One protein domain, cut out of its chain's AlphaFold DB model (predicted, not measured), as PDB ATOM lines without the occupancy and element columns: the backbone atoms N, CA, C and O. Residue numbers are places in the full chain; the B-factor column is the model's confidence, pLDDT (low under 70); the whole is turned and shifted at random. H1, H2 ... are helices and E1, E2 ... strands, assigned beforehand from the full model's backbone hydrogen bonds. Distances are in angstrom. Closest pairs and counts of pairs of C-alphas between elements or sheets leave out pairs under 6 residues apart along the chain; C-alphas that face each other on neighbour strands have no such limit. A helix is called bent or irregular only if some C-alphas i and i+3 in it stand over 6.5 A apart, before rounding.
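This is residues 2 to 24, 37 to 105 and 167 to 245 of the 245 residues of the protein "Anoct_dimer domain-containing protein" of Gongylonema pulchrum (UniProt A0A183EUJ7). What shape does the model have? A twisted sheet of four strands makes the middle of three layers, with H1b, H3 and H4 over one face and H5 across the other. H2 packs on H3, while the arm H1a, residues 37 to 45, and the tail, residues 239 to 245, stick out. What is it built of? The printed part has 171 residues, mixed in class, with five named helices and five named strands in the order E1 H1 E2 E3 H2 E4 H3 H4 E5 H5; the sheet, E2 - E3 - E1 - E5, is all antiparallel. It is compact, with a radius of gyration of the C-alphas of 16.8 A and spans of 64 by 44 by 32 A.

What comes first? E1, residues 15 to 20, begins at C-alpha 15 (8.712, -35.222, 28.070). H1, residues 37 to 64, was assigned as one helix by its hydrogen bonds but is bent, C-alphas 45 and 48 being 8.2 A apart; its arms, H1a, residues 37 to 45, and H1b, residues 48 to 64 and 24.4 A long, stand at a steep tilt of 46 degrees. What follows? E2, residues 67 to 72, E3, residues 79 to 85 and 19.7 A long, H2, residues 88 to 98, E4, residues 101 to 103, and H3, residues 169 to 182 and 20.2 A long. Then come H4, residues 192 to 198, E5, residues 204 to 207, and H5, residues 220 to 230, ending at C-alpha 230 (-2.733, -44.469, 35.849).

How is the sheet paired? E2 and E3 form a hairpin, with N 69 and O 83 within hydrogen-bond range at 3.0 A; E3 and E1 are antiparallel neighbours, with N 17 and O 82 within hydrogen-bond range at 2.9 A, and E1 and E5 are antiparallel neighbours, with N 16 and O 206 within hydrogen-bond range at 2.9 A. E4 pairs with no named strand. Which helices are on it? H1b runs along E2 at a height over the sheet of 8.7 A, H3 is on the same face at 8.1 A, and H5 is on the opposite face at 9.2 A, across E1 at 72 degrees on the local plane. H4 is on the sheet too, its Leu 197 and Ala 204 of E5 having the closest C-alphas, 6.7 A. Which helices touch? H3 touches H2, about perpendicular at 75 degrees, the closest C-alphas being His 94 and Val 175, 6.5 A; it touches H4 at Cys 181 and Gly 192, 3.8 A. Every O i to N i+4 pair is within hydrogen-bond range in H1b, H2, H3, H4 and H5, and 4 of 5 in H1a.

Where is the printed part cut? Residues 25 to 36, with C-alphas 24 and 37 22.0 A apart, and 106 to 166, with C-alphas 105 and 167 14.2 A apart, are not printed. Which link is long? Of the links printed whole, E5 to H5 is long. Where is confidence low? The mean pLDDT of the printed part is 79.4, and 53 residues are under 70, among them 37 to 48 and 225 to 245.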
ATOM      1  N   ARG A   2      13.773 -32.529  42.774       65.81
ATOM      2  CA  ARG A   2      12.548 -31.863  42.279       65.81
ATOM      3  C   ARG A   2      12.165 -32.317  40.861       65.81
ATOM      4  O   ARG A   2      10.996 -32.268  40.487       65.81
ATOM      5  N   TYR A   3      13.149 -32.801  40.107       75.81
ATOM      6  CA  TYR A   3      13.032 -33.201  38.709       75.81
ATOM      7  C   TYR A   3      13.585 -34.606  38.485       75.81
ATOM      8  O   TYR A   3      14.416 -35.083  39.264       75.81
ATOM      9  N   ALA A   4      13.122 -35.236  37.409       83.94
ATOM     10  CA  ALA A   4      13.705 -36.461  36.892       83.94
ATOM     11  C   ALA A   4      14.808 -36.140  35.888       83.94
ATOM     12  O   ALA A   4      14.699 -35.168  35.139       83.94
ATOM     13  N   TYR A   5      15.843 -36.968  35.867       88.19
ATOM     14  CA  TYR A   5      17.014 -36.783  35.021       88.19
ATOM     15  C   TYR A   5      17.281 -38.038  34.200       88.19
ATOM     16  O   TYR A   5      16.867 -39.131  34.572       88.19
ATOM     17  N   PHE A   6      17.994 -37.878  33.096       91.31
ATOM     18  CA  PHE A   6      18.608 -38.974  32.360       91.31
ATOM     19  C   PHE A   6      19.538 -39.784  33.269       91.31
ATOM     20  O   PHE A   6      19.896 -39.364  34.373       91.31
ATOM     21  N   SER A   7      19.957 -40.950  32.787       89.06
ATOM     22  CA  SER A   7      20.883 -41.851  33.485       89.06
ATOM     23  C   SER A   7      22.196 -41.192  33.940       89.06
ATOM     24  O   SER A   7      22.829 -41.662  34.884       89.06
ATOM     25  N   ASP A   8      22.590 -40.078  33.318       89.12
ATOM     26  CA  ASP A   8      23.758 -39.277  33.701       89.12
ATOM     27  C   ASP A   8      23.545 -38.343  34.905       89.12
ATOM     28  O   ASP A   8      24.508 -37.753  35.401       89.12
ATOM     29  N   GLY A   9      22.304 -38.182  35.368       86.94
ATOM     30  CA  GLY A   9      21.937 -37.302  36.474       86.94
ATOM     31  C   GLY A   9      22.073 -35.803  36.184       86.94
ATOM     32  O   GLY A   9      22.014 -35.011  37.122       86.94
ATOM     33  N   ARG A  10      22.276 -35.398  34.924       87.81
ATOM     34  CA  ARG A  10      22.473 -33.994  34.518       87.81
ATOM     35  C   ARG A  10      21.323 -33.467  33.680       87.81
ATOM     36  O   ARG A  10      20.833 -32.370  33.926       87.81
ATOM     37  N   ARG A  11      20.876 -34.240  32.693       91.19
ATOM     38  CA  ARG A  11      19.868 -33.775  31.734       91.19
ATOM     39  C   ARG A  11      18.470 -34.030  32.255       91.19
ATOM     40  O   ARG A  11      18.092 -35.172  32.490       91.19
ATOM     41  N   ARG A  12      17.708 -32.962  32.471       90.75
ATOM     42  CA  ARG A  12      16.339 -33.032  32.987       90.75
ATOM     43  C   ARG A  12      15.388 -33.654  31.957       90.75
ATOM     44  O   ARG A  12      15.382 -33.249  30.803       90.75
ATOM     45  N   ILE A  13      14.526 -34.571  32.383       92.50
ATOM     46  CA  ILE A  13      13.468 -35.128  31.534       92.50
ATOM     47  C   ILE A  13      12.322 -34.117  31.443       92.50
ATOM     48  O   ILE A  13      11.732 -33.749  32.460       92.50
ATOM     49  N   ASP A  14      11.999 -33.691  30.225       93.19
ATOM     50  CA  ASP A  14      10.931 -32.726  29.947       93.19
ATOM     51  C   ASP A  14       9.657 -33.408  29.441       93.19
ATOM     52  O   ASP A  14       8.541 -32.979  29.740       93.19
ATOM     53  N   TYR A  15       9.816 -34.498  28.688       94.81
ATOM     54  CA  TYR A  15       8.712 -35.222  28.070       94.81
ATOM     55  C   TYR A  15       9.019 -36.715  27.976       94.81
ATOM     56  O   TYR A  15      10.182 -37.115  27.904       94.81
ATOM     57  N   VAL A  16       7.978 -37.543  27.955       94.44
ATOM     58  CA  VAL A  16       8.099 -38.997  27.834       94.44
ATOM     59  C   VAL A  16       7.149 -39.513  26.767       94.44
ATOM     60  O   VAL A  16       5.970 -39.159  26.742       94.44
ATOM     61  N   LEU A  17       7.666 -40.365  25.882       95.12
ATOM     62  CA  LEU A  17       6.894 -41.091  24.878       95.12
ATOM     63  C   LEU A  17       6.925 -42.581  25.220       95.12
ATOM     64  O   LEU A  17       8.003 -43.144  25.390       95.12
ATOM     65  N   ALA A  18       5.768 -43.229  25.294       93.75
ATOM     66  CA  ALA A  18       5.655 -44.658  25.571       93.75
ATOM     67  C   ALA A  18       5.233 -45.417  24.310       93.75
ATOM     68  O   ALA A  18       4.382 -44.945  23.552       93.75
ATOM     69  N   TYR A  19       5.799 -46.596  24.075       92.12
ATOM     70  CA  TYR A  19       5.434 -47.469  22.963       92.12
ATOM     71  C   TYR A  19       5.500 -48.941  23.360       92.12
ATOM     72  O   TYR A  19       6.313 -49.336  24.190       92.12
ATOM     73  N   GLU A  20       4.698 -49.771  22.705       89.69
ATOM     74  CA  GLU A  20       4.802 -51.222  22.840       89.69
ATOM     75  C   GLU A  20       6.002 -51.761  22.044       89.69
ATOM     76  O   GLU A  20       6.187 -51.484  20.849       89.69
ATOM     77  N   MET A  21       6.851 -52.517  22.738       81.81
ATOM     78  CA  MET A  21       7.849 -53.397  22.152       81.81
ATOM     79  C   MET A  21       7.134 -54.690  21.775       81.81
ATOM     80  O   MET A  21       6.722 -55.454  22.643       81.81
ATOM     81  N   HIS A  22       6.962 -54.925  20.479       72.75
ATOM     82  CA  HIS A  22       6.739 -56.284  20.010       72.75
ATOM     83  C   HIS A  22       8.108 -56.937  19.926       72.75
ATOM     84  O   HIS A  22       9.011 -56.352  19.319       72.75
ATOM     85  N   ASP A  23       8.262 -58.094  20.563       53.34
ATOM     86  CA  ASP A  23       9.465 -58.893  20.418       53.34
ATOM     87  C   ASP A  23       9.661 -59.148  18.922       53.34
ATOM     88  O   ASP A  23       8.807 -59.730  18.251       53.34
ATOM     89  N   GLU A  24      10.773 -58.653  18.378       50.53
ATOM     90  CA  GLU A  24      11.280 -59.038  17.061       50.53
ATOM     91  C   GLU A  24      11.796 -60.494  17.141       50.53
ATOM     92  O   GLU A  24      12.878 -60.803  16.653       50.53
ATOM     93  N   PRO A  37     -10.350 -63.031  12.351       57.72
ATOM     94  CA  PRO A  37      -9.647 -62.597  11.148       57.72
ATOM     95  C   PRO A  37      -9.207 -61.124  11.214       57.72
ATOM     96  O   PRO A  37      -8.289 -60.736  10.490       57.72
ATOM     97  N   VAL A  38      -9.808 -60.307  12.090       58.62
ATOM     98  CA  VAL A  38      -9.478 -58.881  12.246       58.62
ATOM     99  C   VAL A  38      -8.157 -58.705  12.999       58.62
ATOM    100  O   VAL A  38      -7.297 -57.932  12.569       58.62
ATOM    101  N   ALA A  39      -7.940 -59.472  14.068       56.47
ATOM    102  CA  ALA A  39      -6.708 -59.422  14.856       56.47
ATOM    103  C   ALA A  39      -5.479 -59.851  14.030       56.47
ATOM    104  O   ALA A  39      -4.438 -59.187  14.061       56.47
ATOM    105  N   ARG A  40      -5.620 -60.902  13.205       50.19
ATOM    106  CA  ARG A  40      -4.555 -61.404  12.315       50.19
ATOM    107  C   ARG A  40      -4.164 -60.388  11.228       50.19
ATOM    108  O   ARG A  40      -2.989 -60.292  10.875       50.19
ATOM    109  N   PHE A  41      -5.107 -59.587  10.728       53.16
ATOM    110  CA  PHE A  41      -4.834 -58.527   9.745       53.16
ATOM    111  C   PHE A  41      -4.099 -57.316  10.352       53.16
ATOM    112  O   PHE A  41      -3.198 -56.745   9.725       53.16
ATOM    113  N   ILE A  42      -4.440 -56.937  11.590       55.06
ATOM    114  CA  ILE A  42      -3.797 -55.822  12.304       55.06
ATOM    115  C   ILE A  42      -2.348 -56.170  12.694       55.06
ATOM    116  O   ILE A  42      -1.460 -55.323  12.552       55.06
ATOM    117  N   LEU A  43      -2.092 -57.411  13.122       51.66
ATOM    118  CA  LEU A  43      -0.758 -57.874  13.531       51.66
ATOM    119  C   LEU A  43       0.204 -58.064  12.342       51.66
ATOM    120  O   LEU A  43       1.350 -57.622  12.396       51.66
ATOM    121  N   SER A  44      -0.265 -58.669  11.244       44.97
ATOM    122  CA  SER A  44       0.592 -59.105  10.125       44.97
ATOM    123  C   SER A  44       1.059 -57.989   9.178       44.97
ATOM    124  O   SER A  44       2.003 -58.179   8.415       44.97
ATOM    125  N   SER A  45       0.441 -56.802   9.207       48.41
ATOM    126  CA  SER A  45       0.672 -55.765   8.186       48.41
ATOM    127  C   SER A  45       1.450 -54.523   8.660       48.41
ATOM    128  O   SER A  45       1.852 -53.705   7.815       48.41
ATOM    129  N   SER A  46       1.681 -54.364   9.976       58.97
ATOM    130  CA  SER A  46       1.966 -53.052  10.589       58.97
ATOM    131  C   SER A  46       3.191 -52.974  11.522       58.97
ATOM    132  O   SER A  46       3.841 -51.931  11.545       58.97
ATOM    133  N   GLY A  47       3.584 -54.043  12.228       61.62
ATOM    134  CA  GLY A  47       4.685 -54.031  13.218       61.62
ATOM    135  C   GLY A  47       6.014 -53.414  12.730       61.62
ATOM    136  O   GLY A  47       6.422 -52.360  13.235       61.62
ATOM    137  N   PRO A  48       6.659 -53.964  11.680       67.94
ATOM    138  CA  PRO A  48       7.916 -53.423  11.153       67.94
ATOM    139  C   PRO A  48       7.755 -52.025  10.530       67.94
ATOM    140  O   PRO A  48       8.672 -51.200  10.568       67.94
ATOM    141  N   LYS A  49       6.565 -51.697  10.003       81.31
ATOM    142  CA  LYS A  49       6.264 -50.356   9.472       81.31
ATOM    143  C   LYS A  49       6.140 -49.320  10.593       81.31
ATOM    144  O   LYS A  49       6.637 -48.206  10.429       81.31
ATOM    145  N   LYS A  50       5.522 -49.671  11.727       86.44
ATOM    146  CA  LYS A  50       5.431 -48.818  12.922       86.44
ATOM    147  C   LYS A  50       6.817 -48.550  13.504       86.44
ATOM    148  O   LYS A  50       7.171 -47.388  13.684       86.44
ATOM    149  N   ALA A  51       7.632 -49.592  13.688       88.69
ATOM    150  CA  ALA A  51       9.001 -49.458  14.189       88.69
ATOM    151  C   ALA A  51       9.865 -48.560  13.284       88.69
ATOM    152  O   ALA A  51      10.558 -47.668  13.771       88.69
ATOM    153  N   LYS A  52       9.766 -48.721  11.956       88.62
ATOM    154  CA  LYS A  52      10.469 -47.859  10.992       88.62
ATOM    155  C   LYS A  52      10.048 -46.390  11.106       88.62
ATOM    156  O   LYS A  52      10.900 -45.505  11.110       88.62
ATOM    157  N   ARG A  53       8.743 -46.120  11.202       90.00
ATOM    158  CA  ARG A  53       8.205 -44.752  11.321       90.00
ATOM    159  C   ARG A  53       8.593 -44.094  12.640       90.00
ATOM    160  O   ARG A  53       8.962 -42.924  12.632       90.00
ATOM    161  N   ARG A  54       8.584 -44.863  13.732       93.19
ATOM    162  CA  ARG A  54       9.090 -44.449  15.042       93.19
ATOM    163  C   ARG A  54      10.556 -44.019  14.965       93.19
ATOM    164  O   ARG A  54      10.851 -42.860  15.234       93.19
ATOM    165  N   ARG A  55      11.437 -44.887  14.450       93.06
ATOM    166  CA  ARG A  55      12.871 -44.579  14.270       93.06
ATOM    167  C   ARG A  55      13.091 -43.334  13.400       93.06
ATOM    168  O   ARG A  55      13.952 -42.514  13.702       93.06
ATOM    169  N   MET A  56      12.306 -43.153  12.332       93.44
ATOM    170  CA  MET A  56      12.377 -41.940  11.503       93.44
ATOM    171  C   MET A  56      12.000 -40.673  12.276       93.44
ATOM    172  O   MET A  56      12.670 -39.653  12.124       93.44
ATOM    173  N   TYR A  57      10.936 -40.718  13.078       95.56
ATOM    174  CA  TYR A  57      10.517 -39.583  13.896       95.56
ATOM    175  C   TYR A  57      11.573 -39.238  14.948       95.56
ATOM    176  O   TYR A  57      11.979 -38.086  15.031       95.56
ATOM    177  N   GLU A  58      12.108 -40.233  15.657       96.56
ATOM    178  CA  GLU A  58      13.174 -40.060  16.657       96.56
ATOM    179  C   GLU A  58      14.432 -39.435  16.042       96.56
ATOM    180  O   GLU A  58      14.968 -38.462  16.565       96.56
ATOM    181  N   GLN A  59      14.859 -39.902  14.864       96.25
ATOM    182  CA  GLN A  59      15.961 -39.272  14.128       96.25
ATOM    183  C   GLN A  59      15.656 -37.826  13.722       96.25
ATOM    184  O   GLN A  59      16.561 -36.994  13.667       96.25
ATOM    185  N   ASN A  60      14.399 -37.516  13.399       96.19
ATOM    186  CA  ASN A  60      13.992 -36.154  13.075       96.19
ATOM    187  C   ASN A  60      14.001 -35.260  14.324       96.19
ATOM    188  O   ASN A  60      14.425 -34.113  14.210       96.19
ATOM    189  N   LEU A  61      13.612 -35.775  15.496       97.62
ATOM    190  CA  LEU A  61      13.718 -35.068  16.779       97.62
ATOM    191  C   LEU A  61      15.181 -34.775  17.134       97.62
ATOM    192  O   LEU A  61      15.514 -33.630  17.435       97.62
ATOM    193  N   LEU A  62      16.069 -35.763  16.983       97.50
ATOM    194  CA  LEU A  62      17.515 -35.572  17.150       97.50
ATOM    195  C   LEU A  62      18.054 -34.506  16.182       97.50
ATOM    196  O   LEU A  62      18.802 -33.619  16.578       97.50
ATOM    197  N   ARG A  63      17.616 -34.517  14.912       96.75
ATOM    198  CA  ARG A  63      17.981 -33.481  13.924       96.75
ATOM    199  C   ARG A  63      17.421 -32.094  14.244       96.75
ATOM    200  O   ARG A  63      17.969 -31.105  13.766       96.75
ATOM    201  N   LYS A  64      16.343 -32.002  15.025       96.31
ATOM    202  CA  LYS A  64      15.834 -30.734  15.570       96.31
ATOM    203  C   LYS A  64      16.631 -30.255  16.786       96.31
ATOM    204  O   LYS A  64      16.457 -29.108  17.176       96.31
ATOM    205  N   GLY A  65      17.525 -31.088  17.322       97.50
ATOM    206  CA  GLY A  65      18.392 -30.776  18.454       97.50
ATOM    207  C   GLY A  65      17.835 -31.211  19.808       97.50
ATOM    208  O   GLY A  65      18.394 -30.813  20.824       97.50
ATOM    209  N   LEU A  66      16.742 -31.981  19.842       97.81
ATOM    210  CA  LEU A  66      16.306 -32.631  21.079       97.81
ATOM    211  C   LEU A  66      17.244 -33.786  21.413       97.81
ATOM    212  O   LEU A  66      17.786 -34.434  20.517       97.81
ATOM    213  N   GLU A  67      17.376 -34.080  22.697       97.88
ATOM    214  CA  GLU A  67      18.160 -35.207  23.181       97.88
ATOM    215  C   GLU A  67      17.234 -36.308  23.690       97.88
ATOM    216  O   GLU A  67      16.260 -36.033  24.393       97.88
ATOM    217  N   LEU A  68      17.524 -37.553  23.307       97.50
ATOM    218  CA  LEU A  68      16.681 -38.707  23.605       97.50
ATOM    219  C   LEU A  68      17.454 -39.757  24.411       97.50
ATOM    220  O   LEU A  68      18.579 -40.104  24.051       97.50
ATOM    221  N   GLU A  69      16.821 -40.306  25.445       96.19
ATOM    222  CA  GLU A  69      17.282 -41.495  26.171       96.19
ATOM    223  C   GLU A  69      16.206 -42.589  26.105       96.19
ATOM    224  O   GLU A  69      15.016 -42.311  26.230       96.19
ATOM    225  N   PHE A  70      16.608 -43.841  25.886       94.38
ATOM    226  CA  PHE A  70      15.690 -44.971  25.726       94.38
ATOM    227  C   PHE A  70      15.729 -45.864  26.961       94.38
ATOM    228  O   PHE A  70      16.791 -46.353  27.342       94.38
ATOM    229  N   VAL A  71      14.564 -46.121  27.553       91.19
ATOM    230  CA  VAL A  71      14.420 -46.905  28.786       91.19
ATOM    231  C   VAL A  71      13.379 -48.003  28.585       91.19
ATOM    232  O   VAL A  71      12.348 -47.795  27.947       91.19
ATOM    233  N   ARG A  72      13.641 -49.197  29.121       88.56
ATOM    234  CA  ARG A  72      12.678 -50.308  29.154       88.56
ATOM    235  C   ARG A  72      11.877 -50.283  30.450       88.56
ATOM    236  O   ARG A  72      12.452 -50.020  31.504       88.56
ATOM    237  N   GLY A  73      10.582 -50.579  30.362       81.81
ATOM    238  CA  GLY A  73       9.726 -50.763  31.530       81.81
ATOM    239  C   GLY A  73      10.212 -51.914  32.413       81.81
ATOM    240  O   GLY A  73      10.516 -52.996  31.913       81.81
ATOM    241  N   GLU A  74      10.289 -51.677  33.720       77.12
ATOM    242  CA  GLU A  74      10.686 -52.685  34.713       77.12
ATOM    243  C   GLU A  74       9.550 -53.656  35.065       77.12
ATOM    244  O   GLU A  74       9.799 -54.838  35.284       77.12
ATOM    245  N   LEU A  75       8.301 -53.178  35.108       70.50
ATOM    246  CA  LEU A  75       7.122 -53.976  35.479       70.50
ATOM    247  C   LEU A  75       6.496 -54.697  34.280       70.50
ATOM    248  O   LEU A  75       5.952 -55.787  34.423       70.50
ATOM    249  N   CYS A  76       6.587 -54.092  33.098       74.81
ATOM    250  CA  CYS A  76       6.118 -54.656  31.834       74.81
ATOM    251  C   CYS A  76       7.225 -54.473  30.797       74.81
ATOM    252  O   CYS A  76       7.430 -53.367  30.290       74.81
ATOM    253  N   SER A  77       7.934 -55.561  30.503       78.81
ATOM    254  CA  SER A  77       9.069 -55.599  29.573       78.81
ATOM    255  C   SER A  77       8.678 -55.295  28.125       78.81
ATOM    256  O   SER A  77       9.524 -54.892  27.331       78.81
ATOM    257  N   ASN A  78       7.394 -55.439  27.790       85.06
ATOM    258  CA  ASN A  78       6.829 -55.123  26.482       85.06
ATOM    259  C   ASN A  78       6.588 -53.618  26.268       85.06
ATOM    260  O   ASN A  78       6.015 -53.249  25.248       85.06
ATOM    261  N   ILE A  79       6.977 -52.736  27.196       87.50
ATOM    262  CA  ILE A  79       6.821 -51.283  27.049       87.50
ATOM    263  C   ILE A  79       8.192 -50.608  27.031       87.50
ATOM    264  O   ILE A  79       9.043 -50.821  27.898       87.50
ATOM    265  N   GLY A  80       8.392 -49.763  26.025       91.19
ATOM    266  CA  GLY A  80       9.525 -48.862  25.893       91.19
ATOM    267  C   GLY A  80       9.151 -47.419  26.151       91.19
ATOM    268  O   GLY A  80       8.071 -46.970  25.775       91.19
ATOM    269  N   PHE A  81      10.090 -46.690  26.736       93.25
ATOM    270  CA  PHE A  81      10.000 -45.263  26.981       93.25
ATOM    271  C   PHE A  81      11.119 -44.539  26.235       93.25
ATOM    272  O   PHE A  81      12.280 -44.946  26.275       93.25
ATOM    273  N   VAL A  82      10.760 -43.447  25.569       95.69
ATOM    274  CA  VAL A  82      11.688 -42.456  25.028       95.69
ATOM    275  C   VAL A  82      11.579 -41.227  25.912       95.69
ATOM    276  O   VAL A  82      10.535 -40.574  25.959       95.69
ATOM    277  N   LEU A  83      12.650 -40.934  26.630       95.62
ATOM    278  CA  LEU A  83      12.793 -39.744  27.448       95.62
ATOM    279  C   LEU A  83      13.313 -38.622  26.565       95.62
ATOM    280  O   LEU A  83      14.257 -38.822  25.805       95.62
ATOM    281  N   VAL A  84      12.700 -37.452  26.668       97.06
ATOM    282  CA  VAL A  84      13.030 -36.284  25.858       97.06
ATOM    283  C   VAL A  84      13.564 -35.192  26.768       97.06
ATOM    284  O   VAL A  84      12.910 -34.819  27.745       97.06
ATOM    285  N   HIS A  85      14.732 -34.668  26.415       96.50
ATOM    286  CA  HIS A  85      15.340 -33.495  27.023       96.50
ATOM    287  C   HIS A  85      15.493 -32.392  25.972       96.50
ATOM    288  O   HIS A  85      15.919 -32.658  24.841       96.50
ATOM    289  N   ILE A  86      15.169 -31.152  26.347       96.31
ATOM    290  CA  ILE A  86      15.498 -29.972  25.548       96.31
ATOM    291  C   ILE A  86      16.740 -29.257  26.099       96.31
ATOM    292  O   ILE A  86      16.703 -28.756  27.233       96.31
ATOM    293  N   PRO A  87      17.818 -29.155  25.294       96.38
ATOM    294  CA  PRO A  87      18.983 -28.348  25.635       96.38
ATOM    295  C   PRO A  87      18.632 -26.863  25.750       96.38
ATOM    296  O   PRO A  87      17.796 -26.359  24.994       96.38
ATOM    297  N   PHE A  88      19.316 -26.147  26.643       95.31
ATOM    298  CA  PHE A  88      19.051 -24.733  26.935       95.31
ATOM    299  C   PHE A  88      19.082 -23.839  25.683       95.31
ATOM    300  O   PHE A  88      18.127 -23.116  25.418       95.31
ATOM    301  N   ASP A  89      20.093 -23.976  24.823       95.38
ATOM    302  CA  ASP A  89      20.200 -23.166  23.597       95.38
ATOM    303  C   ASP A  89      19.060 -23.417  22.600       95.38
ATOM    304  O   ASP A  89      18.673 -22.540  21.821       95.38
ATOM    305  N   LEU A  90      18.538 -24.646  22.549       96.81
ATOM    306  CA  LEU A  90      17.374 -24.952  21.718       96.81
ATOM    307  C   LEU A  90      16.104 -24.365  22.337       96.81
ATOM    308  O   LEU A  90      15.278 -23.811  21.612       96.81
ATOM    309  N   LEU A  91      15.987 -24.453  23.662       96.38
ATOM    310  CA  LEU A  91      14.887 -23.890  24.429       96.38
ATOM    311  C   LEU A  91      14.794 -22.373  24.238       96.38
ATOM    312  O   LEU A  91      13.730 -21.901  23.857       96.38
ATOM    313  N   CYS A  92      15.900 -21.635  24.376       96.62
ATOM    314  CA  CYS A  92      15.941 -20.190  24.145       96.62
ATOM    315  C   CYS A  92      15.437 -19.803  22.747       96.62
ATOM    316  O   CYS A  92      14.516 -19.001  22.611       96.62
ATOM    317  N   ARG A  93      15.993 -20.423  21.698       96.69
ATOM    318  CA  ARG A  93      15.627 -20.121  20.302       96.69
ATOM    319  C   ARG A  93      14.144 -20.357  20.021       96.69
ATOM    320  O   ARG A  93      13.525 -19.615  19.260       96.69
ATOM    321  N   HIS A  94      13.578 -21.417  20.593       97.44
ATOM    322  CA  HIS A  94      12.157 -21.697  20.440       97.44
ATOM    323  C   HIS A  94      11.285 -20.793  21.313       97.44
ATOM    324  O   HIS A  94      10.237 -20.368  20.836       97.44
ATOM    325  N   ALA A  95      11.706 -20.475  22.537       96.69
ATOM    326  CA  ALA A  95      10.990 -19.576  23.436       96.69
ATOM    327  C   ALA A  95      10.819 -18.180  22.823       96.69
ATOM    328  O   ALA A  95       9.713 -17.644  22.830       96.69
ATOM    329  N   GLU A  96      11.873 -17.647  22.206       96.44
ATOM    330  CA  GLU A  96      11.835 -16.364  21.495       96.44
ATOM    331  C   GLU A  96      10.871 -16.421  20.304       96.44
ATOM    332  O   GLU A  96       9.982 -15.584  20.153       96.44
ATOM    333  N   LYS A  97      10.959 -17.482  19.494       96.06
ATOM    334  CA  LYS A  97      10.056 -17.686  18.355       96.06
ATOM    335  C   LYS A  97       8.588 -17.847  18.766       96.06
ATOM    336  O   LYS A  97       7.698 -17.487  17.996       96.06
ATOM    337  N   LEU A  98       8.338 -18.453  19.923       95.94
ATOM    338  CA  LEU A  98       7.001 -18.656  20.476       95.94
ATOM    339  C   LEU A  98       6.495 -17.434  21.252       95.94
ATOM    340  O   LEU A  98       5.318 -17.403  21.597       95.94
ATOM    341  N   GLY A  99       7.346 -16.430  21.493       94.88
ATOM    342  CA  GLY A  99       6.987 -15.227  22.235       94.88
ATOM    343  C   GLY A  99       6.674 -15.507  23.702       94.88
ATOM    344  O   GLY A  99       5.746 -14.909  24.240       94.88
ATOM    345  N   ILE A 100       7.404 -16.431  24.338       94.31
ATOM    346  CA  ILE A 100       7.217 -16.738  25.764       94.31
ATOM    347  C   ILE A 100       7.467 -15.472  26.576       94.31
ATOM    348  O   ILE A 100       8.532 -14.867  26.484       94.31
ATOM    349  N   GLU A 101       6.480 -15.063  27.367       92.25
ATOM    350  CA  GLU A 101       6.598 -13.895  28.224       92.25
ATOM    351  C   GLU A 101       7.329 -14.249  29.515       92.25
ATOM    352  O   GLU A 101       6.956 -15.177  30.232       92.25
ATOM    353  N   MET A 102       8.354 -13.471  29.847       91.31
ATOM    354  CA  MET A 102       9.149 -13.679  31.047       91.31
ATOM    355  C   MET A 102       9.187 -12.439  31.910       91.31
ATOM    356  O   MET A 102       9.078 -11.304  31.444       91.31
ATOM    357  N   ARG A 103       9.347 -12.677  33.207       89.38
ATOM    358  CA  ARG A 103       9.376 -11.622  34.201       89.38
ATOM    359  C   ARG A 103      10.658 -10.802  34.055       89.38
ATOM    360  O   ARG A 103      11.750 -11.346  34.154       89.38
ATOM    361  N   VAL A 104      10.530  -9.491  33.880       88.31
ATOM    362  CA  VAL A 104      11.672  -8.561  33.848       88.31
ATOM    363  C   VAL A 104      12.201  -8.364  35.267       88.31
ATOM    364  O   VAL A 104      11.406  -8.295  36.214       88.31
ATOM    365  N   ARG A 105      13.516  -8.241  35.443       87.81
ATOM    366  CA  ARG A 105      14.129  -7.984  36.754       87.81
ATOM    367  C   ARG A 105      13.619  -6.691  37.376       87.81
ATOM    368  O   ARG A 105      13.315  -5.726  36.680       87.81
ATOM    369  N   PHE A 167      13.881 -21.040  32.785       92.88
ATOM    370  CA  PHE A 167      12.581 -21.382  32.218       92.88
ATOM    371  C   PHE A 167      11.782 -22.240  33.187       92.88
ATOM    372  O   PHE A 167      12.276 -23.248  33.707       92.88
ATOM    373  N   SER A 168      10.504 -21.903  33.359       90.69
ATOM    374  CA  SER A 168       9.623 -22.711  34.189       90.69
ATOM    375  C   SER A 168       9.402 -24.096  33.573       90.69
ATOM    376  O   SER A 168       9.523 -24.317  32.365       90.69
ATOM    377  N   SER A 169       9.008 -25.055  34.411       90.25
ATOM    378  CA  SER A 169       8.590 -26.386  33.958       90.25
ATOM    379  C   SER A 169       7.509 -26.315  32.872       90.25
ATOM    380  O   SER A 169       7.536 -27.111  31.937       90.25
ATOM    381  N   ALA A 170       6.585 -25.354  32.974       90.88
ATOM    382  CA  ALA A 170       5.518 -25.163  32.000       90.88
ATOM    383  C   ALA A 170       6.060 -24.684  30.646       90.88
ATOM    384  O   ALA A 170       5.696 -25.261  29.623       90.88
ATOM    385  N   ASP A 171       6.979 -23.715  30.641       93.31
ATOM    386  CA  ASP A 171       7.597 -23.195  29.414       93.31
ATOM    387  C   ASP A 171       8.386 -24.287  28.693       93.31
ATOM    388  O   ASP A 171       8.225 -24.496  27.490       93.31
ATOM    389  N   ARG A 172       9.183 -25.058  29.445       95.00
ATOM    390  CA  ARG A 172       9.941 -26.198  28.908       95.00
ATOM    391  C   ARG A 172       9.022 -27.222  28.245       95.00
ATOM    392  O   ARG A 172       9.269 -27.624  27.109       95.00
ATOM    393  N   ILE A 173       7.945 -27.612  28.931       94.31
ATOM    394  CA  ILE A 173       6.949 -28.557  28.407       94.31
ATOM    395  C   ILE A 173       6.281 -27.998  27.150       94.31
ATOM    396  O   ILE A 173       6.158 -28.716  26.159       94.31
ATOM    397  N   TYR A 174       5.867 -26.730  27.179       95.12
ATOM    398  CA  TYR A 174       5.206 -26.069  26.058       95.12
ATOM    399  C   TYR A 174       6.089 -26.070  24.807       95.12
ATOM    400  O   TYR A 174       5.650 -26.488  23.733       95.12
ATOM    401  N   VAL A 175       7.362 -25.694  24.961       97.25
ATOM    402  CA  VAL A 175       8.332 -25.680  23.862       97.25
ATOM    403  C   VAL A 175       8.575 -27.084  23.309       97.25
ATOM    404  O   VAL A 175       8.536 -27.283  22.093       97.25
ATOM    405  N   VAL A 176       8.808 -28.076  24.177       97.38
ATOM    406  CA  VAL A 176       9.034 -29.460  23.732       97.38
ATOM    407  C   VAL A 176       7.813 -30.000  23.000       97.38
ATOM    408  O   VAL A 176       7.953 -30.588  21.926       97.38
ATOM    409  N   HIS A 177       6.616 -29.758  23.530       96.44
ATOM    410  CA  HIS A 177       5.372 -30.181  22.902       96.44
ATOM    411  C   HIS A 177       5.176 -29.540  21.519       96.44
ATOM    412  O   HIS A 177       4.842 -30.243  20.568       96.44
ATOM    413  N   ASP A 178       5.468 -28.243  21.357       97.06
ATOM    414  CA  ASP A 178       5.419 -27.574  20.047       97.06
ATOM    415  C   ASP A 178       6.363 -28.238  19.025       97.06
ATOM    416  O   ASP A 178       5.968 -28.513  17.884       97.06
ATOM    417  N   ILE A 179       7.589 -28.583  19.438       97.69
ATOM    418  CA  ILE A 179       8.547 -29.304  18.584       97.69
ATOM    419  C   ILE A 179       8.002 -30.685  18.205       97.69
ATOM    420  O   ILE A 179       8.059 -31.070  17.029       97.69
ATOM    421  N   LEU A 180       7.452 -31.428  19.168       97.25
ATOM    422  CA  LEU A 180       6.863 -32.747  18.937       97.25
ATOM    423  C   LEU A 180       5.700 -32.665  17.934       97.25
ATOM    424  O   LEU A 180       5.688 -33.414  16.953       97.25
ATOM    425  N   CYS A 181       4.773 -31.721  18.103       95.50
ATOM    426  CA  CYS A 181       3.633 -31.511  17.207       95.50
ATOM    427  C   CYS A 181       4.039 -31.118  15.781       95.50
ATOM    428  O   CYS A 181       3.362 -31.495  14.828       95.50
ATOM    429  N   ARG A 182       5.148 -30.394  15.595       94.50
ATOM    430  CA  ARG A 182       5.593 -29.930  14.265       94.50
ATOM    431  C   ARG A 182       6.576 -30.869  13.567       94.50
ATOM    432  O   ARG A 182       6.902 -30.660  12.394       94.50
ATOM    433  N   THR A 183       7.088 -31.884  14.257       95.38
ATOM    434  CA  THR A 183       8.085 -32.794  13.679       95.38
ATOM    435  C   THR A 183       7.428 -33.780  12.714       95.38
ATOM    436  O   THR A 183       6.430 -34.420  13.026       95.38
ATOM    437  N   ARG A 184       7.976 -33.909  11.502       91.50
ATOM    438  CA  ARG A 184       7.452 -34.816  10.465       91.50
ATOM    439  C   ARG A 184       7.955 -36.245  10.660       91.50
ATOM    440  O   ARG A 184       9.016 -36.439  11.244       91.50
ATOM    441  N   PHE A 185       7.255 -37.238  10.117       84.88
ATOM    442  CA  PHE A 185       7.703 -38.641  10.085       84.88
ATOM    443  C   PHE A 185       7.307 -39.338   8.776       84.88
ATOM    444  O   PHE A 185       6.513 -40.279   8.734       84.88
ATOM    445  N   GLY A 186       7.868 -38.865   7.665       78.94
ATOM    446  CA  GLY A 186       7.610 -39.415   6.335       78.94
ATOM    447  C   GLY A 186       7.784 -38.375   5.235       78.94
ATOM    448  O   GLY A 186       8.215 -37.256   5.506       78.94
ATOM    449  N   GLN A 187       7.462 -38.772   4.003       69.25
ATOM    450  CA  GLN A 187       7.446 -37.882   2.835       69.25
ATOM    451  C   GLN A 187       6.126 -37.101   2.684       69.25
ATOM    452  O   GLN A 187       6.145 -36.029   2.092       69.25
ATOM    453  N   ASP A 188       5.017 -37.593   3.247       70.25
ATOM    454  CA  ASP A 188       3.696 -36.939   3.183       70.25
ATOM    455  C   ASP A 188       3.480 -35.910   4.318       70.25
ATOM    456  O   ASP A 188       4.343 -35.731   5.181       70.25
ATOM    457  N   ASP A 189       2.267 -35.343   4.406       66.31
ATOM    458  CA  ASP A 189       1.733 -34.518   5.515       66.31
ATOM    459  C   ASP A 189       1.588 -35.271   6.860       66.31
ATOM    460  O   ASP A 189       0.795 -34.918   7.734       66.31
ATOM    461  N   ARG A 190       2.375 -36.329   7.070       77.56
ATOM    462  CA  ARG A 190       2.435 -37.073   8.330       77.56
ATOM    463  C   ARG A 190       3.330 -36.325   9.305       77.56
ATOM    464  O   ARG A 190       4.561 -36.441   9.277       77.56
ATOM    465  N   VAL A 191       2.686 -35.525  10.144       87.94
ATOM    466  CA  VAL A 191       3.330 -34.610  11.082       87.94
ATOM    467  C   VAL A 191       2.784 -34.831  12.484       87.94
ATOM    468  O   VAL A 191       1.600 -35.095  12.668       87.94
ATOM    469  N   GLY A 192       3.670 -34.702  13.460       92.88
ATOM    470  CA  GLY A 192       3.298 -34.503  14.844       92.88
ATOM    471  C   GLY A 192       3.118 -35.770  15.656       92.88
ATOM    472  O   GLY A 192       2.858 -36.861  15.139       92.88
ATOM    473  N   ILE A 193       3.238 -35.584  16.968       94.56
ATOM    474  CA  ILE A 193       3.025 -36.635  17.956       94.56
ATOM    475  C   ILE A 193       1.581 -37.154  17.941       94.56
ATOM    476  O   ILE A 193       1.377 -38.361  18.021       94.56
ATOM    477  N   ASP A 194       0.588 -36.294  17.706       92.25
ATOM    478  CA  ASP A 194      -0.825 -36.699  17.653       92.25
ATOM    479  C   ASP A 194      -1.089 -37.732  16.554       92.25
ATOM    480  O   ASP A 194      -1.770 -38.733  16.773       92.25
ATOM    481  N   SER A 195      -0.486 -37.551  15.376       91.12
ATOM    482  CA  SER A 195      -0.619 -38.512  14.280       91.12
ATOM    483  C   SER A 195       0.102 -39.834  14.577       91.12
ATOM    484  O   SER A 195      -0.327 -40.889  14.102       91.12
ATOM    485  N   MET A 196       1.180 -39.805  15.369       91.44
ATOM    486  CA  MET A 196       1.872 -41.014  15.836       91.44
ATOM    487  C   MET A 196       1.031 -41.785  16.862       91.44
ATOM    488  O   MET A 196       0.996 -43.016  16.804       91.44
ATOM    489  N   LEU A 197       0.332 -41.072  17.751       91.50
ATOM    490  CA  LEU A 197      -0.592 -41.641  18.735       91.50
ATOM    491  C   LEU A 197      -1.826 -42.250  18.057       91.50
ATOM    492  O   LEU A 197      -2.134 -43.416  18.273       91.50
ATOM    493  N   GLN A 198      -2.472 -41.521  17.141       88.88
ATOM    494  CA  GLN A 198      -3.634 -42.011  16.380       88.88
ATOM    495  C   GLN A 198      -3.344 -43.300  15.598       88.88
ATOM    496  O   GLN A 198      -4.231 -44.120  15.370       88.88
ATOM    497  N   GLN A 199      -2.095 -43.482  15.166       87.00
ATOM    498  CA  GLN A 199      -1.659 -44.651  14.402       87.00
ATOM    499  C   GLN A 199      -1.086 -45.765  15.285       87.00
ATOM    500  O   GLN A 199      -0.572 -46.756  14.753       87.00
ATOM    501  N   ASN A 200      -1.175 -45.623  16.613       88.81
ATOM    502  CA  ASN A 200      -0.643 -46.559  17.599       88.81
ATOM    503  C   ASN A 200       0.834 -46.898  17.328       88.81
ATOM    504  O   ASN A 200       1.222 -48.071  17.322       88.81
ATOM    505  N   ILE A 201       1.629 -45.877  16.981       90.50
ATOM    506  CA  ILE A 201       3.095 -45.961  16.877       90.50
ATOM    507  C   ILE A 201       3.714 -45.664  18.248       90.50
ATOM    508  O   ILE A 201       4.622 -46.376  18.679       90.50
ATOM    509  N   TYR A 202       3.190 -44.637  18.918       93.81
ATOM    510  CA  TYR A 202       3.309 -44.442  20.361       93.81
ATOM    511  C   TYR A 202       1.951 -44.741  21.000       93.81
ATOM    512  O   TYR A 202       0.915 -44.512  20.376       93.81
ATOM    513  N   CYS A 203       1.969 -45.247  22.228       91.62
ATOM    514  CA  CYS A 203       0.775 -45.530  23.023       91.62
ATOM    515  C   CYS A 203       0.410 -44.340  23.920       91.62
ATOM    516  O   CYS A 203      -0.764 -44.103  24.180       91.62
ATOM    517  N   ALA A 204       1.405 -43.571  24.375       91.94
ATOM    518  CA  ALA A 204       1.185 -42.339  25.124       91.94
ATOM    519  C   ALA A 204       2.330 -41.348  24.916       91.94
ATOM    520  O   ALA A 204       3.454 -41.727  24.583       91.94
ATOM    521  N   ALA A 205       2.032 -40.074  25.147       93.81
ATOM    522  CA  ALA A 205       2.999 -38.993  25.160       93.81
ATOM    523  C   ALA A 205       2.581 -38.005  26.253       93.81
ATOM    524  O   ALA A 205       1.486 -37.447  26.183       93.81
ATOM    525  N   TYR A 206       3.418 -37.799  27.264       91.50
ATOM    526  CA  TYR A 206       3.068 -36.964  28.410       91.50
ATOM    527  C   TYR A 206       4.280 -36.203  28.957       91.50
ATOM    528  O   TYR A 206       5.402 -36.718  28.932       91.50
ATOM    529  N   PRO A 207       4.070 -34.977  29.462       90.38
ATOM    530  CA  PRO A 207       5.106 -34.257  30.178       90.38
ATOM    531  C   PRO A 207       5.397 -34.920  31.521       90.38
ATOM    532  O   PRO A 207       4.500 -35.467  32.167       90.38
ATOM    533  N   LEU A 208       6.646 -34.821  31.976       80.88
ATOM    534  CA  LEU A 208       6.995 -35.235  33.329       80.88
ATOM    535  C   LEU A 208       6.972 -34.019  34.260       80.88
ATOM    536  O   LEU A 208       7.818 -33.128  34.179       80.88
ATOM    537  N   HIS A 209       5.957 -33.961  35.121       67.06
ATOM    538  CA  HIS A 209       5.813 -32.883  36.096       67.06
ATOM    539  C   HIS A 209       6.873 -32.970  37.203       67.06
ATOM    540  O   HIS A 209       7.511 -34.004  37.401       67.06
ATOM    541  N   GLU A 210       7.043 -31.870  37.942       68.00
ATOM    542  CA  GLU A 210       7.852 -31.842  39.164       68.00
ATOM    543  C   GLU A 210       7.396 -32.965  40.093       68.00
ATOM    544  O   GLU A 210       6.239 -33.015  40.516       68.00
ATOM    545  N   VAL A 211       8.293 -33.904  40.376       58.34
ATOM    546  CA  VAL A 211       7.955 -35.080  41.169       58.34
ATOM    547  C   VAL A 211       8.081 -34.673  42.633       58.34
ATOM    548  O   VAL A 211       9.156 -34.722  43.225       58.34
ATOM    549  N   THR A 212       6.969 -34.249  43.231       51.62
ATOM    550  CA  THR A 212       6.899 -33.894  44.660       51.62
ATOM    551  C   THR A 212       7.171 -35.091  45.579       51.62
ATOM    552  O   THR A 212       7.550 -34.898  46.730       51.62
ATOM    553  N   PHE A 213       7.050 -36.323  45.069       49.59
ATOM    554  CA  PHE A 213       7.275 -37.566  45.812       49.59
ATOM    555  C   PHE A 213       8.328 -38.462  45.140       49.59
ATOM    556  O   PHE A 213       8.028 -39.551  44.653       49.59
ATOM    557  N   TYR A 214       9.583 -38.007  45.118       50.06
ATOM    558  CA  TYR A 214      10.715 -38.891  44.831       50.06
ATOM    559  C   TYR A 214      10.988 -39.783  46.046       50.06
ATOM    560  O   TYR A 214      11.472 -39.315  47.075       50.06
ATOM    561  N   CYS A 215      10.711 -41.074  45.914       46.94
ATOM    562  CA  CYS A 215      11.215 -42.109  46.801       46.94
ATOM    563  C   CYS A 215      12.477 -42.690  46.136       46.94
ATOM    564  O   CYS A 215      12.369 -43.362  45.110       46.94
ATOM    565  N   PRO A 216      13.683 -42.445  46.682       51.53
ATOM    566  CA  PRO A 216      14.957 -42.841  46.067       51.53
ATOM    567  C   PRO A 216      15.176 -44.362  45.977       51.53
ATOM    568  O   PRO A 216      16.221 -44.800  45.513       51.53
ATOM    569  N   GLN A 217      14.217 -45.173  46.432       51.38
ATOM    570  CA  GLN A 217      14.265 -46.634  46.349       51.38
ATOM    571  C   GLN A 217      13.806 -47.179  44.989       51.38
ATOM    572  O   GLN A 217      14.082 -48.335  44.687       51.38
ATOM    573  N   PHE A 218      13.116 -46.371  44.177       53.62
ATOM    574  CA  PHE A 218      12.561 -46.812  42.900       53.62
ATOM    575  C   PHE A 218      13.241 -46.104  41.727       53.62
ATOM    576  O   PHE A 218      13.469 -44.894  41.750       53.62
ATOM    577  N   SER A 219      13.560 -46.881  40.694       67.25
ATOM    578  CA  SER A 219      14.119 -46.400  39.431       67.25
ATOM    579  C   SER A 219      13.139 -45.480  38.697       67.25
ATOM    580  O   SER A 219      11.922 -45.579  38.857       67.25
ATOM    581  N   ILE A 220      13.656 -44.596  37.842       69.94
ATOM    582  CA  ILE A 220      12.828 -43.728  36.992       69.94
ATOM    583  C   ILE A 220      11.899 -44.568  36.110       69.94
ATOM    584  O   ILE A 220      10.745 -44.193  35.928       69.94
ATOM    585  N   SER A 221      12.346 -45.736  35.641       62.41
ATOM    586  CA  SER A 221      11.502 -46.640  34.852       62.41
ATOM    587  C   SER A 221      10.246 -47.078  35.618       62.41
ATOM    588  O   SER A 221       9.135 -47.001  35.089       62.41
ATOM    589  N   PHE A 222      10.395 -47.429  36.898       62.50
ATOM    590  CA  PHE A 222       9.276 -47.776  37.774       62.50
ATOM    591  C   PHE A 222       8.265 -46.626  37.906       62.50
ATOM    592  O   PHE A 222       7.056 -46.838  37.795       62.50
ATOM    593  N   TYR A 223       8.747 -45.389  38.076       68.44
ATOM    594  CA  TYR A 223       7.890 -44.203  38.146       68.44
ATOM    595  C   TYR A 223       7.117 -43.961  36.853       68.44
ATOM    596  O   TYR A 223       5.905 -43.752  36.891       68.44
ATOM    597  N   LEU A 224       7.795 -44.013  35.707       71.81
ATOM    598  CA  LEU A 224       7.161 -43.806  34.405       71.81
ATOM    599  C   LEU A 224       6.060 -44.822  34.143       71.81
ATOM    600  O   LEU A 224       5.008 -44.466  33.621       71.81
ATOM    601  N   GLN A 225       6.286 -46.063  34.557       64.56
ATOM    602  CA  GLN A 225       5.330 -47.137  34.390       64.56
ATOM    603  C   GLN A 225       4.123 -47.007  35.323       64.56
ATOM    604  O   GLN A 225       3.003 -47.282  34.899       64.56
ATOM    605  N   LEU A 226       4.323 -46.514  36.550       65.62
ATOM    606  CA  LEU A 226       3.229 -46.154  37.451       65.62
ATOM    607  C   LEU A 226       2.371 -45.037  36.835       65.62
ATOM    608  O   LEU A 226       1.160 -45.189  36.718       65.62
ATOM    609  N   PHE A 227       2.991 -43.950  36.362       65.44
ATOM    610  CA  PHE A 227       2.274 -42.861  35.689       65.44
ATOM    611  C   PHE A 227       1.543 -43.335  34.425       65.44
ATOM    612  O   PHE A 227       0.390 -42.965  34.219       65.44
ATOM    613  N   PHE A 228       2.172 -44.189  33.613       67.00
ATOM    614  CA  PHE A 228       1.557 -44.784  32.425       67.00
ATOM    615  C   PHE A 228       0.344 -45.662  32.762       67.00
ATOM    616  O   PHE A 228      -0.676 -45.567  32.091       67.00
ATOM    617  N   ALA A 229       0.414 -46.473  33.820       63.22
ATOM    618  CA  ALA A 229      -0.698 -47.328  34.239       63.22
ATOM    619  C   ALA A 229      -1.908 -46.537  34.771       63.22
ATOM    620  O   ALA A 229      -3.040 -47.007  34.670       63.22
ATOM    621  N   PHE A 230      -1.678 -45.347  35.335       60.44
ATOM    622  CA  PHE A 230      -2.733 -44.469  35.849       60.44
ATOM    623  C   PHE A 230      -3.203 -43.406  34.853       60.44
ATOM    624  O   PHE A 230      -4.184 -42.722  35.145       60.44
ATOM    625  N   LEU A 231      -2.553 -43.266  33.694       58.47
ATOM    626  CA  LEU A 231      -3.033 -42.424  32.600       58.47
ATOM    627  C   LEU A 231      -4.344 -43.016  32.066       58.47
ATOM    628  O   LEU A 231      -4.348 -44.143  31.569       58.47
ATOM    629  N   PRO A 232      -5.475 -42.293  32.146       46.41
ATOM    630  CA  PRO A 232      -6.716 -42.786  31.568       46.41
ATOM    631  C   PRO A 232      -6.520 -43.030  30.077       46.41
ATOM    632  O   PRO A 232      -5.931 -42.202  29.379       46.41
ATOM    633  N   SER A 233      -7.050 -44.147  29.587       43.78
ATOM    634  CA  SER A 233      -6.936 -44.662  28.214       43.78
ATOM    635  C   SER A 233      -7.515 -43.744  27.116       43.78
ATOM    636  O   SER A 233      -7.704 -44.173  25.982       43.78
ATOM    637  N   ALA A 234      -7.784 -42.473  27.429       38.53
ATOM    638  CA  ALA A 234      -8.431 -41.481  26.580       38.53
ATOM    639  C   ALA A 234      -7.757 -40.087  26.578       38.53
ATOM    640  O   ALA A 234      -8.343 -39.146  26.044       38.53
ATOM    641  N   PHE A 235      -6.551 -39.901  27.135       41.72
ATOM    642  CA  PHE A 235      -5.894 -38.583  27.102       41.72
ATOM    643  C   PHE A 235      -5.244 -38.274  25.744       41.72
ATOM    644  O   PHE A 235      -4.040 -38.408  25.547       41.72
ATOM    645  N   SER A 236      -6.066 -37.794  24.812       37.84
ATOM    646  CA  SER A 236      -5.626 -36.856  23.779       37.84
ATOM    647  C   SER A 236      -5.523 -35.472  24.427       37.84
ATOM    648  O   SER A 236      -6.523 -34.918  24.881       37.84
ATOM    649  N   VAL A 237      -4.317 -34.905  24.507       41.47
ATOM    650  CA  VAL A 237      -4.024 -33.629  25.203       41.47
ATOM    651  C   VAL A 237      -4.580 -32.402  24.444       41.47
ATOM    652  O   VAL A 237      -4.346 -31.256  24.816       41.47
ATOM    653  N   SER A 238      -5.409 -32.604  23.416       36.06
ATOM    654  CA  SER A 238      -5.984 -31.525  22.607       36.06
ATOM    655  C   SER A 238      -7.004 -30.636  23.343       36.06
ATOM    656  O   SER A 238      -7.387 -29.604  22.793       36.06
ATOM    657  N   SER A 239      -7.478 -30.989  24.543       31.02
ATOM    658  CA  SER A 239      -8.646 -30.315  25.149       31.02
ATOM    659  C   SER A 239      -8.371 -29.450  26.384       31.02
ATOM    660  O   SER A 239      -9.310 -28.840  26.883       31.02
ATOM    661  N   PHE A 240      -7.131 -29.343  26.877       34.19
ATOM    662  CA  PHE A 240      -6.861 -28.633  28.143       34.19
ATOM    663  C   PHE A 240      -6.282 -27.211  28.011       34.19
ATOM    664  O   PHE A 240      -6.173 -26.515  29.015       34.19
ATOM    665  N   TRP A 241      -5.976 -26.733  26.798       40.41
ATOM    666  CA  TRP A 241      -5.247 -25.468  26.584       40.41
ATOM    667  C   TRP A 241      -6.044 -24.351  25.881       40.41
ATOM    668  O   TRP A 241      -5.465 -23.551  25.156       40.41
ATOM    669  N   ILE A 242      -7.370 -24.271  26.069       35.31
ATOM    670  CA  ILE A 242      -8.192 -23.174  25.493       35.31
ATOM    671  C   ILE A 242      -8.914 -22.318  26.557       35.31
ATOM    672  O   ILE A 242      -9.598 -21.360  26.217       35.31
ATOM    673  N   HIS A 243      -8.740 -22.557  27.858       30.09
ATOM    674  CA  HIS A 243      -9.337 -21.684  28.885       30.09
ATOM    675  C   HIS A 243      -8.298 -21.177  29.878       30.09
ATOM    676  O   HIS A 243      -8.206 -21.661  31.000       30.09
ATOM    677  N   ASN A 244      -7.499 -20.216  29.415       33.12
ATOM    678  CA  ASN A 244      -7.077 -19.039  30.179       33.12
ATOM    679  C   ASN A 244      -6.279 -18.117  29.243       33.12
ATOM    680  O   ASN A 244      -5.051 -18.169  29.193       33.12
ATOM    681  N   GLN A 245      -7.011 -17.311  28.475       36.09
ATOM    682  CA  GLN A 245      -6.577 -15.997  27.999       36.09
ATOM    683  C   GLN A 245      -7.597 -14.979  28.496       36.09
ATOM    684  O   GLN A 245      -8.804 -15.321  28.462       36.09
TER     685      GLN A 245